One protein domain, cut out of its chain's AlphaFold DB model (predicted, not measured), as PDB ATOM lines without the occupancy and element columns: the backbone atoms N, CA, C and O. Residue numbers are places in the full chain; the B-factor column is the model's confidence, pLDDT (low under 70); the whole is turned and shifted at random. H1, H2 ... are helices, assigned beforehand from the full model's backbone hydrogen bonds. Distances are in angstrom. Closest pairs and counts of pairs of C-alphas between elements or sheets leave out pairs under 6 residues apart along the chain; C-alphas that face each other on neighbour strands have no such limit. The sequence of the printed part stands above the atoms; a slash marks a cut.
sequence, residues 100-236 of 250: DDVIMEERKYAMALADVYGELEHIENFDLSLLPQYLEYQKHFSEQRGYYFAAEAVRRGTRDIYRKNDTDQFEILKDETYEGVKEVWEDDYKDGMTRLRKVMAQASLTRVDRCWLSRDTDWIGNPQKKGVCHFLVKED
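This is residues 100 to 236 of the 250 residues of an uncharacterized protein of bioreactor metagenome (UniProt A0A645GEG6). Helix H7 crosses the middle, between the long H3 on one side and H4 with H5 on the other; H1 packs across residues 230 to 234 of H7. Residues 160 to 167, of which 160 to 161 belong to H3, stick out. The printed part has 137 residues with seven named helices, H1 to H7 in order, and is all helix and compact: radius of gyration of the C-alphas 15.5 A, spans 47 by 33 by 23 A.

H1, residues 107 to 121, touches H7, residues 222 to 234, with residues 108 to 112 alone, about perpendicular at 84 degrees; the closest C-alphas, of Lys 108 and Lys 234, are 5.2 A apart. H2, residues 128 to 133, only just touches H3, residues 135 to 161, with 3 pairs of C-alphas within 8 A, only at the corner. H3 and H4, residues 169 to 186, form a helical hairpin. H7, the hub, touches H1, H3, H4 and H5, residues 192 to 205; Gly 227 and Tyr 148 of H3 have the closest C-alphas of H7 and H3, 4.0 A. H6, residues 213 to 216, touches no helix. Every O i to N i+4 pair is within hydrogen-bond range in H1, H3 and H5, 12 of 14 in H4, 7 of 9 in H7, and 0 of 2 in H2, where 2 of 3 O i to N i+3 pairs are.

H3 measures 39.4 A, H4 25.2 A. C-alpha 107 is at (17.420, 11.753, -41.929), C-alpha 234 at (18.936, 9.838, -34.277).

The printed part has no cut and no long link; Lys 164 alone is under pLDDT 70.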
ATOM      1  N   ASP A 100      25.884  10.022 -52.097       90.12
ATOM      2  CA  ASP A 100      25.610  11.402 -52.525       90.12
ATOM      3  C   ASP A 100      24.340  11.953 -51.858       90.12
ATOM      4  O   ASP A 100      24.353  13.033 -51.260       90.12
ATOM      5  N   ASP A 101      23.276  11.148 -51.850       93.00
ATOM      6  CA  ASP A 101      22.003  11.482 -51.223       93.00
ATOM      7  C   ASP A 101      21.958  11.121 -49.732       93.00
ATOM      8  O   ASP A 101      22.578  10.163 -49.264       93.00
ATOM      9  N   VAL A 102      21.155  11.873 -48.975       93.94
ATOM     10  CA  VAL A 102      20.875  11.589 -47.560       93.94
ATOM     11  C   VAL A 102      20.013  10.331 -47.451       93.94
ATOM     12  O   VAL A 102      18.853  10.320 -47.873       93.94
ATOM     13  N   ILE A 103      20.554   9.278 -46.834       93.56
ATOM     14  CA  ILE A 103      19.833   8.009 -46.652       93.56
ATOM     15  C   ILE A 103      18.911   8.038 -45.422       93.56
ATOM     16  O   ILE A 103      18.928   8.958 -44.598       93.56
ATOM     17  N   MET A 104      18.073   7.008 -45.278       93.19
ATOM     18  CA  MET A 104      17.069   6.924 -44.211       93.19
ATOM     19  C   MET A 104      17.684   7.040 -42.811       93.19
ATOM     20  O   MET A 104      17.126   7.707 -41.939       93.19
ATOM     21  N   GLU A 105      18.845   6.428 -42.610       92.44
ATOM     22  CA  GLU A 105      19.566   6.368 -41.345       92.44
ATOM     23  C   GLU A 105      20.093   7.733 -40.893       92.44
ATOM     24  O   GLU A 105      20.290   7.932 -39.694       92.44
ATOM     25  N   GLU A 106      20.300   8.661 -41.830       95.19
ATOM     26  CA  GLU A 106      20.826  10.003 -41.579       95.19
ATOM     27  C   GLU A 106      19.726  11.034 -41.315       95.19
ATOM     28  O   GLU A 106      19.953  12.032 -40.630       95.19
ATOM     29  N   ARG A 107      18.518  10.780 -41.834       95.06
ATOM     30  CA  ARG A 107      17.420  11.753 -41.929       95.06
ATOM     31  C   ARG A 107      17.205  12.557 -40.650       95.06
ATOM     32  O   ARG A 107      17.078  13.772 -40.722       95.06
ATOM     33  N   LYS A 108      17.176  11.906 -39.484       96.62
ATOM     34  CA  LYS A 108      16.907  12.588 -38.208       96.62
ATOM     35  C   LYS A 108      17.958  13.643 -37.860       96.62
ATOM     36  O   LYS A 108      17.599  14.781 -37.576       96.62
ATOM     37  N   TYR A 109      19.243  13.289 -37.886       97.81
ATOM     38  CA  TYR A 109      20.285  14.266 -37.563       97.81
ATOM     39  C   TYR A 109      20.447  15.289 -38.694       97.81
ATOM     40  O   TYR A 109      20.735  16.450 -38.418       97.81
ATOM     41  N   ALA A 110      20.223  14.879 -39.947       97.94
ATOM     42  CA  ALA A 110      20.273  15.768 -41.099       97.94
ATOM     43  C   ALA A 110      19.180  16.847 -41.028       97.94
ATOM     44  O   ALA A 110      19.468  18.017 -41.254       97.94
ATOM     45  N   MET A 111      17.958  16.480 -40.628       97.44
ATOM     46  CA  MET A 111      16.878  17.437 -40.361       97.44
ATOM     47  C   MET A 111      17.207  18.344 -39.174       97.44
ATOM     48  O   MET A 111      17.015  19.547 -39.271       97.44
ATOM     49  N   ALA A 112      17.804  17.815 -38.100       98.00
ATOM     50  CA  ALA A 112      18.247  18.657 -36.988       98.00
ATOM     51  C   ALA A 112      19.315  19.687 -37.413       98.00
ATOM     52  O   ALA A 112      19.370  20.776 -36.849       98.00
ATOM     53  N   LEU A 113      20.176  19.359 -38.384       98.44
ATOM     54  CA  LEU A 113      21.108  20.321 -38.989       98.44
ATOM     55  C   LEU A 113      20.384  21.320 -39.900       98.44
ATOM     56  O   LEU A 113      20.722  22.499 -39.876       98.44
ATOM     57  N   ALA A 114      19.381  20.873 -40.660       98.12
ATOM     58  CA  ALA A 114      18.540  21.755 -41.465       98.12
ATOM     59  C   ALA A 114      17.833  22.806 -40.594       98.12
ATOM     60  O   ALA A 114      17.867  23.985 -40.928       98.12
ATOM     61  N   ASP A 115      17.304  22.408 -39.432       98.00
ATOM     62  CA  ASP A 115      16.694  23.327 -38.464       98.00
ATOM     63  C   ASP A 115      17.678  24.417 -38.013       98.00
ATOM     64  O   ASP A 115      17.297  25.580 -37.905       98.00
ATOM     65  N   VAL A 116      18.954  24.068 -37.797       98.12
ATOM     66  CA  VAL A 116      20.005  25.043 -37.448       98.12
ATOM     67  C   VAL A 116      20.200  26.065 -38.561       98.12
ATOM     68  O   VAL A 116      20.305  27.257 -38.284       98.12
ATOM     69  N   TYR A 117      20.266  25.618 -39.815       98.31
ATOM     70  CA  TYR A 117      20.415  26.531 -40.948       98.31
ATOM     71  C   TYR A 117      19.170  27.407 -41.122       98.31
ATOM     72  O   TYR A 117      19.294  28.609 -41.335       98.31
ATOM     73  N   GLY A 118      17.977  26.835 -40.945       97.69
ATOM     74  CA  GLY A 118      16.716  27.572 -40.968       97.69
ATOM     75  C   GLY A 118      16.614  28.639 -39.882       97.69
ATOM     76  O   GLY A 118      16.162  29.745 -40.161       97.69
ATOM     77  N   GLU A 119      17.083  28.356 -38.663       97.56
ATOM     78  CA  GLU A 119      17.128  29.342 -37.576       97.56
ATOM     79  C   GLU A 119      18.039  30.529 -37.921       97.56
ATOM     80  O   GLU A 119      17.639  31.676 -37.723       97.56
ATOM     81  N   LEU A 120      19.230  30.262 -38.472       96.75
ATOM     82  CA  LEU A 120      20.198  31.301 -38.843       96.75
ATOM     83  C   LEU A 120      19.734  32.166 -40.021       96.75
ATOM     84  O   LEU A 120      19.993  33.367 -40.027       96.75
ATOM     85  N   GLU A 121      19.048  31.570 -40.997       96.56
ATOM     86  CA  GLU A 121      18.536  32.276 -42.181       96.56
ATOM     87  C   GLU A 121      17.106  32.799 -42.008       96.56
ATOM     88  O   GLU A 121      16.554  33.415 -42.919       96.56
ATOM     89  N   HIS A 122      16.483  32.547 -40.853       95.50
ATOM     90  CA  HIS A 122      15.069  32.828 -40.600       95.50
ATOM     91  C   HIS A 122      14.121  32.192 -41.640       95.50
ATOM     92  O   HIS A 122      13.088  32.761 -41.994       95.50
ATOM     93  N   ILE A 123      14.468  30.992 -42.115       95.00
ATOM     94  CA  ILE A 123      13.674  30.191 -43.049       95.00
ATOM     95  C   ILE A 123      13.005  29.063 -42.268       95.00
ATOM     96  O   ILE A 123      13.663  28.147 -41.770       95.00
ATOM     97  N   GLU A 124      11.679  29.109 -42.181       90.94
ATOM     98  CA  GLU A 124      10.914  28.014 -41.595       90.94
ATOM     99  C   GLU A 124      10.998  26.769 -42.491       90.94
ATOM    100  O   GLU A 124      10.809  26.860 -43.704       90.94
ATOM    101  N   ASN A 125      11.249  25.600 -41.893       90.50
ATOM    102  CA  ASN A 125      11.384  24.320 -42.600       90.50
ATOM    103  C   ASN A 125      12.440  24.360 -43.722       90.50
ATOM    104  O   ASN A 125      12.147  24.019 -44.869       90.50
ATOM    105  N   PHE A 126      13.665  24.780 -43.392       96.06
ATOM    106  CA  PHE A 126      14.789  24.791 -44.331       96.06
ATOM    107  C   PHE A 126      14.960  23.421 -45.007       96.06
ATOM    108  O   PHE A 126      15.188  22.407 -44.346       96.06
ATOM    109  N   ASP A 127      14.862  23.393 -46.335       95.00
ATOM    110  CA  ASP A 127      15.069  22.185 -47.128       95.00
ATOM    111  C   ASP A 127      16.562  22.022 -47.447       95.00
ATOM    112  O   ASP A 127      17.223  22.955 -47.905       95.00
ATOM    113  N   LEU A 128      17.105  20.819 -47.244       95.50
ATOM    114  CA  LEU A 128      18.488  20.488 -47.594       95.50
ATOM    115  C   LEU A 128      18.779  20.692 -49.092       95.50
ATOM    116  O   LEU A 128      19.934  20.914 -49.454       95.50
ATOM    117  N   SER A 129      17.757  20.691 -49.957       95.25
ATOM    118  CA  SER A 129      17.891  21.056 -51.374       95.25
ATOM    119  C   SER A 129      18.368  22.502 -51.598       95.25
ATOM    120  O   SER A 129      18.893  22.816 -52.667       95.25
ATOM    121  N   LEU A 130      18.259  23.374 -50.586       94.81
ATOM    122  CA  LEU A 130      18.755  24.752 -50.616       94.81
ATOM    123  C   LEU A 130      20.259  24.856 -50.342       94.81
ATOM    124  O   LEU A 130      20.848  25.884 -50.665       94.81
ATOM    125  N   LEU A 131      20.907  23.817 -49.793       95.44
ATOM    126  CA  LEU A 131      22.335  23.847 -49.438       95.44
ATOM    127  C   LEU A 131      23.263  24.366 -50.551       95.44
ATOM    128  O   LEU A 131      24.159  25.140 -50.219       95.44
ATOM    129  N   PRO A 132      23.077  24.039 -51.848       95.81
ATOM    130  CA  PRO A 132      23.927  24.576 -52.914       95.81
ATOM    131  C   PRO A 132      23.917  26.110 -53.029       95.81
ATOM    132  O   PRO A 132      24.834  26.681 -53.612       95.81
ATOM    133  N   GLN A 133      22.900  26.786 -52.483       96.12
ATOM    134  CA  GLN A 133      22.808  28.250 -52.441       96.12
ATOM    135  C   GLN A 133      23.628  28.852 -51.283       96.12
ATOM    136  O   GLN A 133      23.941  30.039 -51.303       96.12
ATOM    137  N   TYR A 134      24.020  28.029 -50.304       96.56
ATOM    138  CA  TYR A 134      24.724  28.420 -49.084       96.56
ATOM    139  C   TYR A 134      26.010  27.602 -48.931       96.56
ATOM    140  O   TYR A 134      26.058  26.611 -48.199       96.56
ATOM    141  N   LEU A 135      27.079  28.024 -49.611       96.31
ATOM    142  CA  LEU A 135      28.327  27.254 -49.708       96.31
ATOM    143  C   LEU A 135      28.925  26.866 -48.339       96.31
ATOM    144  O   LEU A 135      29.397  25.743 -48.165       96.31
ATOM    145  N   GLU A 136      28.851  27.756 -47.346       97.06
ATOM    146  CA  GLU A 136      29.323  27.475 -45.980       97.06
ATOM    147  C   GLU A 136      28.491  26.384 -45.286       97.06
ATOM    148  O   GLU A 136      29.049  25.516 -44.610       97.06
ATOM    149  N   TYR A 137      27.169  26.366 -45.485       98.00
ATOM    150  CA  TYR A 137      26.299  25.321 -44.935       98.00
ATOM    151  C   TYR A 137      26.461  24.006 -45.678       98.00
ATOM    152  O   TYR A 137      26.469  22.957 -45.040       98.00
ATOM    153  N   GLN A 138      26.661  24.042 -46.996       97.75
ATOM    154  CA  GLN A 138      26.967  22.850 -47.781       97.75
ATOM    155  C   GLN A 138      28.260  22.189 -47.295       97.75
ATOM    156  O   GLN A 138      28.286  20.984 -47.037       97.75
ATOM    157  N   LYS A 139      29.321  22.985 -47.111       98.25
ATOM    158  CA  LYS A 139      30.597  22.508 -46.575       98.25
ATOM    159  C   LYS A 139      30.428  21.943 -45.166       98.25
ATOM    160  O   LYS A 139      30.832  20.811 -44.913       98.25
ATOM    161  N   HIS A 140      29.788  22.695 -44.273       98.50
ATOM    162  CA  HIS A 140      29.558  22.256 -42.901       98.50
ATOM    163  C   HIS A 140      28.722  20.967 -42.845       98.50
ATOM    164  O   HIS A 140      29.063  20.050 -42.107       98.50
ATOM    165  N   PHE A 141      27.663  20.853 -43.652       98.44
ATOM    166  CA  PHE A 141      26.844  19.646 -43.736       98.44
ATOM    167  C   PHE A 141      27.661  18.439 -44.209       98.44
ATOM    168  O   PHE A 141      27.586  17.383 -43.586       98.44
ATOM    169  N   SER A 142      28.493  18.606 -45.242       98.06
ATOM    170  CA  SER A 142      29.410  17.559 -45.716       98.06
ATOM    171  C   SER A 142      30.377  17.095 -44.616       98.06
ATOM    172  O   SER A 142      30.537  15.895 -44.393       98.06
ATOM    173  N   GLU A 143      30.942  18.027 -43.842       98.19
ATOM    174  CA  GLU A 143      31.788  17.704 -42.685       98.19
ATOM    175  C   GLU A 143      31.024  16.911 -41.607       98.19
ATOM    176  O   GLU A 143      31.543  15.915 -41.097       98.19
ATOM    177  N   GLN A 144      29.779  17.298 -41.289       98.50
ATOM    178  CA  GLN A 144      28.942  16.566 -40.328       98.50
ATOM    179  C   GLN A 144      28.596  15.151 -40.818       98.50
ATOM    180  O   GLN A 144      28.668  14.198 -40.040       98.50
ATOM    181  N   ARG A 145      28.292  14.978 -42.115       98.19
ATOM    182  CA  ARG A 145      28.106  13.642 -42.708       98.19
ATOM    183  C   ARG A 145      29.373  12.804 -42.569       98.19
ATOM    184  O   ARG A 145      29.297  11.650 -42.152       98.19
ATOM    185  N   GLY A 146      30.539  13.400 -42.818       98.31
ATOM    186  CA  GLY A 146      31.835  12.760 -42.589       98.31
ATOM    187  C   GLY A 146      32.002  12.244 -41.158       98.31
ATOM    188  O   GLY A 146      32.429  11.107 -40.956       98.31
ATOM    189  N   TYR A 147      31.603  13.030 -40.154       98.62
ATOM    190  CA  TYR A 147      31.622  12.585 -38.758       98.62
ATOM    191  C   TYR A 147      30.660  11.422 -38.508       98.62
ATOM    192  O   TYR A 147      31.061  10.427 -37.900       98.62
ATOM    193  N   TYR A 148      29.421  11.496 -39.002       98.62
ATOM    194  CA  TYR A 148      28.453  10.404 -38.860       98.62
ATOM    195  C   TYR A 148      28.983   9.087 -39.444       98.62
ATOM    196  O   TYR A 148      28.967   8.065 -38.757       98.62
ATOM    197  N   PHE A 149      29.512   9.105 -40.672       98.25
ATOM    198  CA  PHE A 149      30.033   7.895 -41.313       98.25
ATOM    199  C   PHE A 149      31.330   7.384 -40.676       98.25
ATOM    200  O   PHE A 149      31.539   6.172 -40.628       98.25
ATOM    201  N   ALA A 150      32.153   8.261 -40.094       98.19
ATOM    202  CA  ALA A 150      33.277   7.835 -39.266       98.19
ATOM    203  C   ALA A 150      32.804   7.049 -38.026       98.19
ATOM    204  O   ALA A 150      33.383   6.016 -37.695       98.19
ATOM    205  N   ALA A 151      31.736   7.492 -37.355       98.06
ATOM    206  CA  ALA A 151      31.147   6.753 -36.235       98.06
ATOM    207  C   ALA A 151      30.431   5.463 -36.682       98.06
ATOM    208  O   ALA A 151      30.525   4.442 -36.005       98.06
ATOM    209  N   GLU A 152      29.765   5.467 -37.838       97.25
ATOM    210  CA  GLU A 152      29.167   4.256 -38.417       97.25
ATOM    211  C   GLU A 152      30.235   3.212 -38.784       97.25
ATOM    212  O   GLU A 152      29.989   2.018 -38.612       97.25
ATOM    213  N   ALA A 153      31.437   3.626 -39.206       96.69
ATOM    214  CA  ALA A 153      32.566   2.713 -39.406       96.69
ATOM    215  C   ALA A 153      32.927   1.991 -38.105       96.69
ATOM    216  O   ALA A 153      33.055   0.768 -38.104       96.69
ATOM    217  N   VAL A 154      32.993   2.716 -36.980       96.81
ATOM    218  CA  VAL A 154      33.225   2.116 -35.654       96.81
ATOM    219  C   VAL A 154      32.116   1.135 -35.299       96.81
ATOM    220  O   VAL A 154      32.402   0.017 -34.871       96.81
ATOM    221  N   ARG A 155      30.849   1.511 -35.505       95.19
ATOM    222  CA  ARG A 155      29.706   0.630 -35.235       95.19
ATOM    223  C   ARG A 155      29.785  -0.668 -36.045       95.19
ATOM    224  O   ARG A 155      29.538  -1.742 -35.496       95.19
ATOM    225  N   ARG A 156      30.146  -0.590 -37.332       92.75
ATOM    226  CA  ARG A 156      30.333  -1.766 -38.200       92.75
ATOM    227  C   ARG A 156      31.522  -2.614 -37.754       92.75
ATOM    228  O   ARG A 156      31.330  -3.799 -37.515       92.75
ATOM    229  N   GLY A 157      32.688  -2.003 -37.538       90.88
ATOM    230  CA  GLY A 157      33.892  -2.707 -37.084       90.88
ATOM    231  C   GLY A 157      33.693  -3.413 -35.740       90.88
ATOM    232  O   GLY A 157      34.122  -4.548 -35.567       90.88
ATOM    233  N   THR A 158      32.950  -2.799 -34.813       90.44
ATOM    234  CA  THR A 158      32.606  -3.399 -33.508       90.44
ATOM    235  C   THR A 158      31.837  -4.710 -33.678       90.44
ATOM    236  O   THR A 158      32.154  -5.703 -33.024       90.44
ATOM    237  N   ARG A 159      30.857  -4.754 -34.589       84.88
ATOM    238  CA  ARG A 159      30.078  -5.970 -34.873       84.88
ATOM    239  C   ARG A 159      30.948  -7.104 -35.423       84.88
ATOM    240  O   ARG A 159      30.616  -8.268 -35.219       84.88
ATOM    241  N   ASP A 160      32.019  -6.762 -36.126       80.56
ATOM    242  CA  ASP A 160      32.858  -7.740 -36.811       80.56
ATOM    243  C   ASP A 160      33.897  -8.373 -35.860       80.56
ATOM    244  O   ASP A 160      34.308  -9.513 -36.082       80.56
ATOM    245  N   ILE A 161      34.272  -7.689 -34.766       82.62
ATOM    246  CA  ILE A 161      35.289  -8.171 -33.809       82.62
ATOM    247  C   ILE A 161      34.728  -8.720 -32.488       82.62
ATOM    248  O   ILE A 161      35.417  -9.490 -31.815       82.62
ATOM    249  N   TYR A 162      33.501  -8.353 -32.106       78.50
ATOM    250  CA  TYR A 162      32.865  -8.828 -30.873       78.50
ATOM    251  C   TYR A 162      31.829  -9.919 -31.147       78.50
ATOM    252  O   TYR A 162      31.119  -9.924 -32.154       78.50
ATOM    253  N   ARG A 163      31.720 -10.876 -30.224       74.56
ATOM    254  CA  ARG A 163      30.726 -11.950 -30.308       74.56
ATOM    255  C   ARG A 163      29.352 -11.409 -29.934       74.56
ATOM    256  O   ARG A 163      29.218 -10.486 -29.145       74.56
ATOM    257  N   LYS A 164      28.297 -12.076 -30.409       67.94
ATOM    258  CA  LYS A 164      26.897 -11.689 -30.150       67.94
ATOM    259  C   LYS A 164      26.520 -11.578 -28.659       67.94
ATOM    260  O   LYS A 164      25.548 -10.909 -28.337       67.94
ATOM    261  N   ASN A 165      27.251 -12.261 -27.776       74.12
ATOM    262  CA  ASN A 165      27.002 -12.251 -26.332       74.12
ATOM    263  C   ASN A 165      27.895 -11.254 -25.576       74.12
ATOM    264  O   ASN A 165      27.755 -11.140 -24.359       74.12
ATOM    265  N   ASP A 166      28.821 -10.583 -26.263       80.88
ATOM    266  CA  ASP A 166      29.669  -9.566 -25.656       80.88
ATOM    267  C   ASP A 166      28.874  -8.265 -25.496       80.88
ATOM    268  O   ASP A 166      27.922  -7.994 -26.232       80.88
ATOM    269  N   THR A 167      29.261  -7.445 -24.521       84.81
ATOM    270  CA  THR A 167      28.658  -6.124 -24.337       84.81
ATOM    271  C   THR A 167      28.945  -5.245 -25.551       84.81
ATOM    272  O   THR A 167      30.108  -5.097 -25.934       84.81
ATOM    273  N   ASP A 168      27.905  -4.620 -26.109       91.75
ATOM    274  CA  ASP A 168      28.032  -3.709 -27.246       91.75
ATOM    275  C   ASP A 168      28.866  -2.477 -26.858       91.75
ATOM    276  O   ASP A 168      28.414  -1.569 -26.154       91.75
ATOM    277  N   GLN A 169      30.125  -2.461 -27.300       94.25
ATOM    278  CA  GLN A 169      31.052  -1.376 -26.992       94.25
ATOM    279  C   GLN A 169      30.680  -0.070 -27.695       94.25
ATOM    280  O   GLN A 169      31.066   1.000 -27.221       94.25
ATOM    281  N   PHE A 170      29.920  -0.123 -28.793       96.12
ATOM    282  CA  PHE A 170      29.432   1.087 -29.442       96.12
ATOM    283  C   PHE A 170      28.307   1.731 -28.622       96.12
ATOM    284  O   PHE A 170      28.274   2.954 -28.498       96.12
ATOM    285  N   GLU A 171      27.443   0.940 -27.982       96.38
ATOM    286  CA  GLU A 171      26.476   1.464 -27.004       96.38
ATOM    287  C   GLU A 171      27.179   2.123 -25.811       96.38
ATOM    288  O   GLU A 171      26.856   3.259 -25.465       96.38
ATOM    289  N   ILE A 172      28.221   1.489 -25.255       96.81
ATOM    290  CA  ILE A 172      29.029   2.097 -24.182       96.81
ATOM    291  C   ILE A 172      29.667   3.413 -24.647       96.81
ATOM    292  O   ILE A 172      29.672   4.396 -23.905       96.81
ATOM    293  N   LEU A 173      30.189   3.466 -25.879       97.81
ATOM    294  CA  LEU A 173      30.745   4.693 -26.451       97.81
ATOM    295  C   LEU A 173      29.697   5.813 -26.519       97.81
ATOM    296  O   LEU A 173      30.006   6.959 -26.180       97.81
ATOM    297  N   LYS A 174      28.471   5.493 -26.952       98.25
ATOM    298  CA  LYS A 174      27.356   6.449 -26.983       98.25
ATOM    299  C   LYS A 174      26.993   6.931 -25.586       98.25
ATOM    300  O   LYS A 174      26.784   8.128 -25.416       98.25
ATOM    301  N   ASP A 175      26.957   6.037 -24.604       98.25
ATOM    302  CA  ASP A 175      26.629   6.377 -23.219       98.25
ATOM    303  C   ASP A 175      27.660   7.303 -22.584       98.25
ATOM    304  O   ASP A 175      27.292   8.362 -22.082       98.25
ATOM    305  N   GLU A 176      28.947   6.973 -22.686       98.00
ATOM    306  CA  GLU A 176      30.024   7.830 -22.178       98.00
ATOM    307  C   GLU A 176      30.036   9.192 -22.889       98.00
ATOM    308  O   GLU A 176      30.225  10.233 -22.260       98.00
ATOM    309  N   THR A 177      29.793   9.204 -24.205       98.38
ATOM    310  CA  THR A 177      29.728  10.458 -24.968       98.38
ATOM    311  C   THR A 177      28.527  11.297 -24.547       98.38
ATOM    312  O   THR A 177      28.688  12.494 -24.334       98.38
ATOM    313  N   TYR A 178      27.345  10.691 -24.394       98.62
ATOM    314  CA  TYR A 178      26.135  11.372 -23.934       98.62
ATOM    315  C   TYR A 178      26.335  11.989 -22.552       98.62
ATOM    316  O   TYR A 178      26.114  13.186 -22.390       98.62
ATOM    317  N   GLU A 179      26.819  11.204 -21.590       98.44
ATOM    318  CA  GLU A 179      27.104  11.688 -20.239       98.44
ATOM    319  C   GLU A 179      28.139  12.818 -20.237       98.44
ATOM    320  O   GLU A 179      28.029  13.736 -19.437       98.44
ATOM    321  N   GLY A 180      29.111  12.803 -21.154       98.25
ATOM    322  CA  GLY A 180      30.104  13.872 -21.259       98.25
ATOM    323  C   GLY A 180      29.633  15.147 -21.968       98.25
ATOM    324  O   GLY A 180      30.355  16.146 -21.917       98.25
ATOM    325  N   VAL A 181      28.487  15.128 -22.660       98.62
ATOM    326  CA  VAL A 181      27.972  16.288 -23.416       98.62
ATOM    327  C   VAL A 181      26.592  16.766 -22.980       98.62
ATOM    328  O   VAL A 181      26.186  17.836 -23.434       98.62
ATOM    329  N   LYS A 182      25.856  16.011 -22.156       98.44
ATOM    330  CA  LYS A 182      24.452  16.308 -21.836       98.44
ATOM    331  C   LYS A 182      24.281  17.686 -21.204       98.44
ATOM    332  O   LYS A 182      23.442  18.433 -21.686       98.44
ATOM    333  N   GLU A 183      25.126  18.090 -20.255       98.38
ATOM    334  CA  GLU A 183      25.035  19.407 -19.613       98.38
ATOM    335  C   GLU A 183      25.365  20.525 -20.608       98.38
ATOM    336  O   GLU A 183      24.683  21.544 -20.667       98.38
ATOM    337  N   VAL A 184      26.375  20.308 -21.462       98.38
ATOM    338  CA  VAL A 184      26.750  21.260 -22.520       98.38
ATOM    339  C   VAL A 184      25.646  21.384 -23.565       98.38
ATOM    340  O   VAL A 184      25.461  22.461 -24.117       98.38
ATOM    341  N   TRP A 185      24.914  20.312 -23.862       98.38
ATOM    342  CA  TRP A 185      23.743  20.354 -24.739       98.38
ATOM    343  C   TRP A 185      22.532  21.000 -24.051       98.38
ATOM    344  O   TRP A 185      21.740  21.680 -24.715       98.38
ATOM    345  N   GLU A 186      22.392  20.784 -22.740       97.19
ATOM    346  CA  GLU A 186      21.314  21.311 -21.908       97.19
ATOM    347  C   GLU A 186      21.375  22.830 -21.746       97.19
ATOM    348  O   GLU A 186      20.316  23.452 -21.649       97.19
ATOM    349  N   ASP A 187      22.575  23.399 -21.802       96.81
ATOM    350  CA  ASP A 187      22.837  24.820 -21.604       96.81
ATOM    351  C   ASP A 187      22.142  25.738 -22.632       96.81
ATOM    352  O   ASP A 187      21.721  25.346 -23.741       96.81
ATOM    353  N   ASP A 188      22.028  27.002 -22.238       94.75
ATOM    354  CA  ASP A 188      21.407  28.047 -23.032       94.75
ATOM    355  C   ASP A 188      22.415  28.677 -23.990       94.75
ATOM    356  O   ASP A 188      23.499  29.139 -23.629       94.75
ATOM    357  N   TYR A 189      22.027  28.730 -25.261       95.94
ATOM    358  CA  TYR A 189      22.824  29.330 -26.321       95.94
ATOM    359  C   TYR A 189      21.960  30.244 -27.164       95.94
ATOM    360  O   TYR A 189      20.764  30.012 -27.329       95.94
ATOM    361  N   LYS A 190      22.610  31.246 -27.756       94.94
ATOM    362  CA  LYS A 190      21.973  32.208 -28.658       94.94
ATOM    363  C   LYS A 190      21.314  31.576 -29.892       94.94
ATOM    364  O   LYS A 190      20.350  32.131 -30.394       94.94
ATOM    365  N   ASP A 191      21.866  30.470 -30.387       96.44
ATOM    366  CA  ASP A 191      21.421  29.764 -31.586       96.44
ATOM    367  C   ASP A 191      21.869  28.291 -31.526       96.44
ATOM    368  O   ASP A 191      22.795  27.908 -30.791       96.44
ATOM    369  N   GLY A 192      21.203  27.443 -32.303       97.50
ATOM    370  CA  GLY A 192      21.464  26.015 -32.404       97.50
ATOM    371  C   GLY A 192      22.825  25.690 -33.013       97.50
ATOM    372  O   GLY A 192      23.421  24.675 -32.654       97.50
ATOM    373  N   MET A 193      23.383  26.571 -33.849       98.19
ATOM    374  CA  MET A 193      24.745  26.419 -34.378       98.19
ATOM    375  C   MET A 193      25.788  26.508 -33.260       98.19
ATOM    376  O   MET A 193      26.752  25.739 -33.225       98.19
ATOM    377  N   THR A 194      25.595  27.420 -32.311       98.31
ATOM    378  CA  THR A 194      26.465  27.577 -31.146       98.31
ATOM    379  C   THR A 194      26.360  26.361 -30.236       98.31
ATOM    380  O   THR A 194      27.400  25.821 -29.855       98.31
ATOM    381  N   ARG A 195      25.139  25.869 -29.974       98.50
ATOM    382  CA  ARG A 195      24.918  24.620 -29.224       98.50
ATOM    383  C   ARG A 195      25.626  23.440 -29.885       98.50
ATOM    384  O   ARG A 195      26.423  22.766 -29.237       98.50
ATOM    385  N   LEU A 196      25.398  23.229 -31.183       98.56
ATOM    386  CA  LEU A 196      26.040  22.174 -31.968       98.56
ATOM    387  C   LEU A 196      27.566  22.244 -31.848       98.56
ATOM    388  O   LEU A 196      28.205  21.257 -31.487       98.56
ATOM    389  N   ARG A 197      28.172  23.411 -32.100       98.56
ATOM    390  CA  ARG A 197      29.633  23.580 -32.033       98.56
ATOM    391  C   ARG A 197      30.190  23.303 -30.640       98.56
ATOM    392  O   ARG A 197      31.238  22.668 -30.530       98.56
ATOM    393  N   LYS A 198      29.503  23.755 -29.588       98.62
ATOM    394  CA  LYS A 198      29.905  23.527 -28.193       98.62
ATOM    395  C   LYS A 198      29.831  22.052 -27.822       98.62
ATOM    396  O   LYS A 198      30.807  21.525 -27.296       98.62
ATOM    397  N   VAL A 199      28.750  21.370 -28.194       98.75
ATOM    398  CA  VAL A 199      28.595  19.922 -27.996       98.75
ATOM    399  C   VAL A 199      29.661  19.139 -28.763       98.75
ATOM    400  O   VAL A 199      30.308  18.274 -28.185       98.75
ATOM    401  N   MET A 200      29.920  19.465 -30.033       98.56
ATOM    402  CA  MET A 200      30.946  18.778 -30.833       98.56
ATOM    403  C   MET A 200      32.368  19.008 -30.303       98.56
ATOM    404  O   MET A 200      33.214  18.107 -30.360       98.56
ATOM    405  N   ALA A 201      32.650  20.206 -29.784       98.62
ATOM    406  CA  ALA A 201      33.914  20.504 -29.119       98.62
ATOM    407  C   ALA A 201      34.055  19.698 -27.822       98.62
ATOM    408  O   ALA A 201      35.078  19.041 -27.630       98.62
ATOM    409  N   GLN A 202      33.012  19.681 -26.987       98.69
ATOM    410  CA  GLN A 202      32.988  18.896 -25.757       98.69
ATOM    411  C   GLN A 202      33.162  17.403 -26.049       98.69
ATOM    412  O   GLN A 202      34.049  16.787 -25.475       98.69
ATOM    413  N   ALA A 203      32.428  16.843 -27.015       98.50
ATOM    414  CA  ALA A 203      32.548  15.441 -27.422       98.50
ATOM    415  C   ALA A 203      33.985  15.059 -27.805       98.50
ATOM    416  O   ALA A 203      34.449  13.970 -27.485       98.50
ATOM    417  N   SER A 204      34.719  15.965 -28.459       97.62
ATOM    418  CA  SER A 204      36.125  15.730 -28.823       97.62
ATOM    419  C   SER A 204      37.037  15.644 -27.589       97.62
ATOM    420  O   SER A 204      37.997  14.873 -27.584       97.62
ATOM    421  N   LEU A 205      36.726  16.407 -26.536       97.62
ATOM    422  CA  LEU A 205      37.471  16.448 -25.273       97.62
ATOM    423  C   LEU A 205      37.035  15.362 -24.280       97.62
ATOM    424  O   LEU A 205      37.827  14.968 -23.423       97.62
ATOM    425  N   THR A 206      35.804  14.862 -24.397       96.94
ATOM    426  CA  THR A 206      35.245  13.830 -23.525       96.94
ATOM    427  C   THR A 206      36.096  12.565 -23.577       96.94
ATOM    428  O   THR A 206      36.365  11.989 -24.640       96.94
ATOM    429  N   ARG A 207      36.533  12.121 -22.398       96.25
ATOM    430  CA  ARG A 207      37.146  10.808 -22.211       96.25
ATOM    431  C   ARG A 207      36.044   9.755 -22.198       96.25
ATOM    432  O   ARG A 207      34.991   9.985 -21.623       96.25
ATOM    433  N   VAL A 208      36.303   8.618 -22.827       96.25
ATOM    434  CA  VAL A 208      35.352   7.501 -22.953       96.25
ATOM    435  C   VAL A 208      35.971   6.248 -22.337       96.25
ATOM    436  O   VAL A 208      36.038   5.190 -22.953       96.25
ATOM    437  N   ASP A 209      36.504   6.406 -21.123       93.38
ATOM    438  CA  ASP A 209      37.420   5.458 -20.480       93.38
ATOM    439  C   ASP A 209      36.789   4.074 -20.243       93.38
ATOM    440  O   ASP A 209      37.507   3.072 -20.144       93.38
ATOM    441  N   ARG A 210      35.450   3.992 -20.170       93.38
ATOM    442  CA  ARG A 210      34.739   2.707 -20.067       93.38
ATOM    443  C   ARG A 210      34.605   1.967 -21.398       93.38
ATOM    444  O   ARG A 210      34.400   0.756 -21.376       93.38
ATOM    445  N   CYS A 211      34.732   2.652 -22.532       93.88
ATOM    446  CA  CYS A 211      34.627   2.053 -23.860       93.88
ATOM    447  C   CYS A 211      35.937   1.360 -24.248       93.88
ATOM    448  O   CYS A 211      36.959   2.018 -24.466       93.88
ATOM    449  N   TRP A 212      35.915   0.032 -24.384       92.31
ATOM    450  CA  TRP A 212      37.126  -0.739 -24.687       92.31
ATOM    451  C   TRP A 212      37.669  -0.464 -26.086       92.31
ATOM    452  O   TRP A 212      38.880  -0.489 -26.267       92.31
ATOM    453  N   LEU A 213      36.817  -0.081 -27.045       92.94
ATOM    454  CA  LEU A 213      37.276   0.346 -28.372       92.94
ATOM    455  C   LEU A 213      38.295   1.487 -28.270       92.94
ATOM    456  O   LEU A 213      39.261   1.515 -29.017       92.94
ATOM    457  N   SER A 214      38.125   2.408 -27.316       93.12
ATOM    458  CA  SER A 214      39.057   3.529 -27.133       93.12
ATOM    459  C   SER A 214      40.404   3.137 -26.518       93.12
ATOM    460  O   SER A 214      41.340   3.933 -26.539       93.12
ATOM    461  N   ARG A 215      40.494   1.932 -25.947       89.62
ATOM    462  CA  ARG A 215      41.684   1.411 -25.264       89.62
ATOM    463  C   ARG A 215      42.434   0.392 -26.110       89.62
ATOM    464  O   ARG A 215      43.660   0.389 -26.105       89.62
ATOM    465  N   ASP A 216      41.682  -0.449 -26.810       89.62
ATOM    466  CA  ASP A 216      42.194  -1.644 -27.475       89.62
ATOM    467  C   ASP A 216      42.324  -1.456 -28.994       89.62
ATOM    468  O   ASP A 216      42.777  -2.367 -29.684       89.62
ATOM    469  N   THR A 217      41.917  -0.298 -29.532       93.25
ATOM    470  CA  THR A 217      41.955  -0.013 -30.974       93.25
ATOM    471  C   THR A 217      42.420   1.410 -31.281       93.25
ATOM    472  O   THR A 217      42.285   2.308 -30.450       93.25
ATOM    473  N   ASP A 218      42.880   1.633 -32.514       93.75
ATOM    474  CA  ASP A 218      43.148   2.963 -33.088       93.75
ATOM    475  C   ASP A 218      41.905   3.566 -33.785       93.75
ATOM    476  O   ASP A 218      41.995   4.370 -34.712       93.75
ATOM    477  N   TRP A 219      40.697   3.135 -33.403       96.19
ATOM    478  CA  TRP A 219      39.470   3.492 -34.128       96.19
ATOM    479  C   TRP A 219      38.775   4.738 -33.582       96.19
ATOM    480  O   TRP A 219      38.006   5.383 -34.296       96.19
ATOM    481  N   ILE A 220      38.999   5.076 -32.310       97.00
ATOM    482  CA  ILE A 220      38.271   6.153 -31.628       97.00
ATOM    483  C   ILE A 220      39.071   7.455 -31.666       97.00
ATOM    484  O   ILE A 220      39.859   7.755 -30.770       97.00
ATOM    485  N   GLY A 221      38.807   8.270 -32.685       95.69
ATOM    486  CA  GLY A 221      39.318   9.632 -32.815       95.69
ATOM    487  C   GLY A 221      38.247  10.710 -32.627       95.69
ATOM    488  O   GLY A 221      37.071  10.448 -32.357       95.69
ATOM    489  N   ASN A 222      38.654  11.968 -32.802       97.44
ATOM    490  CA  ASN A 222      37.747  13.117 -32.698       97.44
ATOM    491  C   ASN A 222      36.573  13.066 -33.699       97.44
ATOM    492  O   ASN A 222      35.452  13.357 -33.279       97.44
ATOM    493  N   PRO A 223      36.764  12.696 -34.987       97.88
ATOM    494  CA  PRO A 223      35.652  12.563 -35.931       97.88
ATOM    495  C   PRO A 223      34.594  11.563 -35.459       97.88
ATOM    496  O   PRO A 223      33.405  11.854 -35.529       97.88
ATOM    497  N   GLN A 224      35.026  10.424 -34.913       98.31
ATOM    498  CA  GLN A 224      34.140   9.375 -34.416       98.31
ATOM    499  C   GLN A 224      33.336   9.860 -33.208       98.31
ATOM    500  O   GLN A 224      32.119   9.699 -33.185       98.31
ATOM    501  N   LYS A 225      33.977  10.532 -32.240       98.38
ATOM    502  CA  LYS A 225      33.269  11.103 -31.079       98.38
ATOM    503  C   LYS A 225      32.241  12.165 -31.481       98.38
ATOM    504  O   LYS A 225      31.137  12.181 -30.949       98.38
ATOM    505  N   LYS A 226      32.564  13.022 -32.456       98.69
ATOM    506  CA  LYS A 226      31.590  13.972 -33.024       98.69
ATOM    507  C   LYS A 226      30.444  13.247 -33.733       98.69
ATOM    508  O   LYS A 226      29.283  13.585 -33.537       98.69
ATOM    509  N   GLY A 227      30.759  12.206 -34.500       98.50
ATOM    510  CA  GLY A 227      29.775  11.379 -35.191       98.50
ATOM    511  C   GLY A 227      28.789  10.695 -34.253       98.50
ATOM    512  O   GLY A 227      27.599  10.632 -34.549       98.50
ATOM    513  N   VAL A 228      29.255  10.250 -33.084       98.69
ATOM    514  CA  VAL A 228      28.405   9.674 -32.034       98.69
ATOM    515  C   VAL A 228      27.296  10.644 -31.612       98.69
ATOM    516  O   VAL A 228      26.161  10.211 -31.436       98.69
ATOM    517  N   CYS A 229      27.546  11.954 -31.558       98.81
ATOM    518  CA  CYS A 229      26.495  12.934 -31.268       98.81
ATOM    519  C   CYS A 229      25.339  12.892 -32.286       98.81
ATOM    520  O   CYS A 229      24.186  13.105 -31.911       98.81
ATOM    521  N   HIS A 230      25.599  12.560 -33.553       98.69
ATOM    522  CA  HIS A 230      24.541  12.365 -34.549       98.69
ATOM    523  C   HIS A 230      23.726  11.089 -34.299       98.69
ATOM    524  O   HIS A 230      22.508  11.104 -34.492       98.69
ATOM    525  N   PHE A 231      24.349  10.013 -33.804       98.62
ATOM    526  CA  PHE A 231      23.618   8.832 -33.323       98.62
ATOM    527  C   PHE A 231      22.724   9.177 -32.131       98.62
ATOM    528  O   PHE A 231      21.563   8.774 -32.102       98.62
ATOM    529  N   LEU A 232      23.216   9.990 -31.192       98.69
ATOM    530  CA  LEU A 232      22.419  10.444 -30.050       98.69
ATOM    531  C   LEU A 232      21.195  11.270 -30.484       98.69
ATOM    532  O   LEU A 232      20.127  11.130 -29.889       98.69
ATOM    533  N   VAL A 233      21.317  12.089 -31.536       98.44
ATOM    534  CA  VAL A 233      20.167  12.793 -32.135       98.44
ATOM    535  C   VAL A 233      19.208  11.823 -32.822       98.44
ATOM    536  O   VAL A 233      17.999  11.892 -32.622       98.44
ATOM    537  N   LYS A 234      19.732  10.878 -33.606       97.12
ATOM    538  CA  LYS A 234      18.936   9.838 -34.277       97.12
ATOM    539  C   LYS A 234      18.100   9.010 -33.288       97.12
ATOM    540  O   LYS A 234      16.972   8.625 -33.598       97.12
ATOM    541  N   GLU A 235      18.631   8.763 -32.100       97.12
ATOM    542  CA  GLU A 235      17.989   7.991 -31.027       97.12
ATOM    543  C   GLU A 235      17.156   8.852 -30.069       97.12
ATOM    544  O   GLU A 235      16.694   8.370 -29.040       97.12
ATOM    545  N   ASP A 236      16.956  10.132 -30.393       96.50
ATOM    546  CA  ASP A 236      16.216  11.104 -29.587       96.50
ATOM    547  C   ASP A 236      16.752  11.280 -28.150       96.50
ATOM    548  O   ASP A 236      16.028  11.784 -27.284       96.50
TER     549      ASP A 236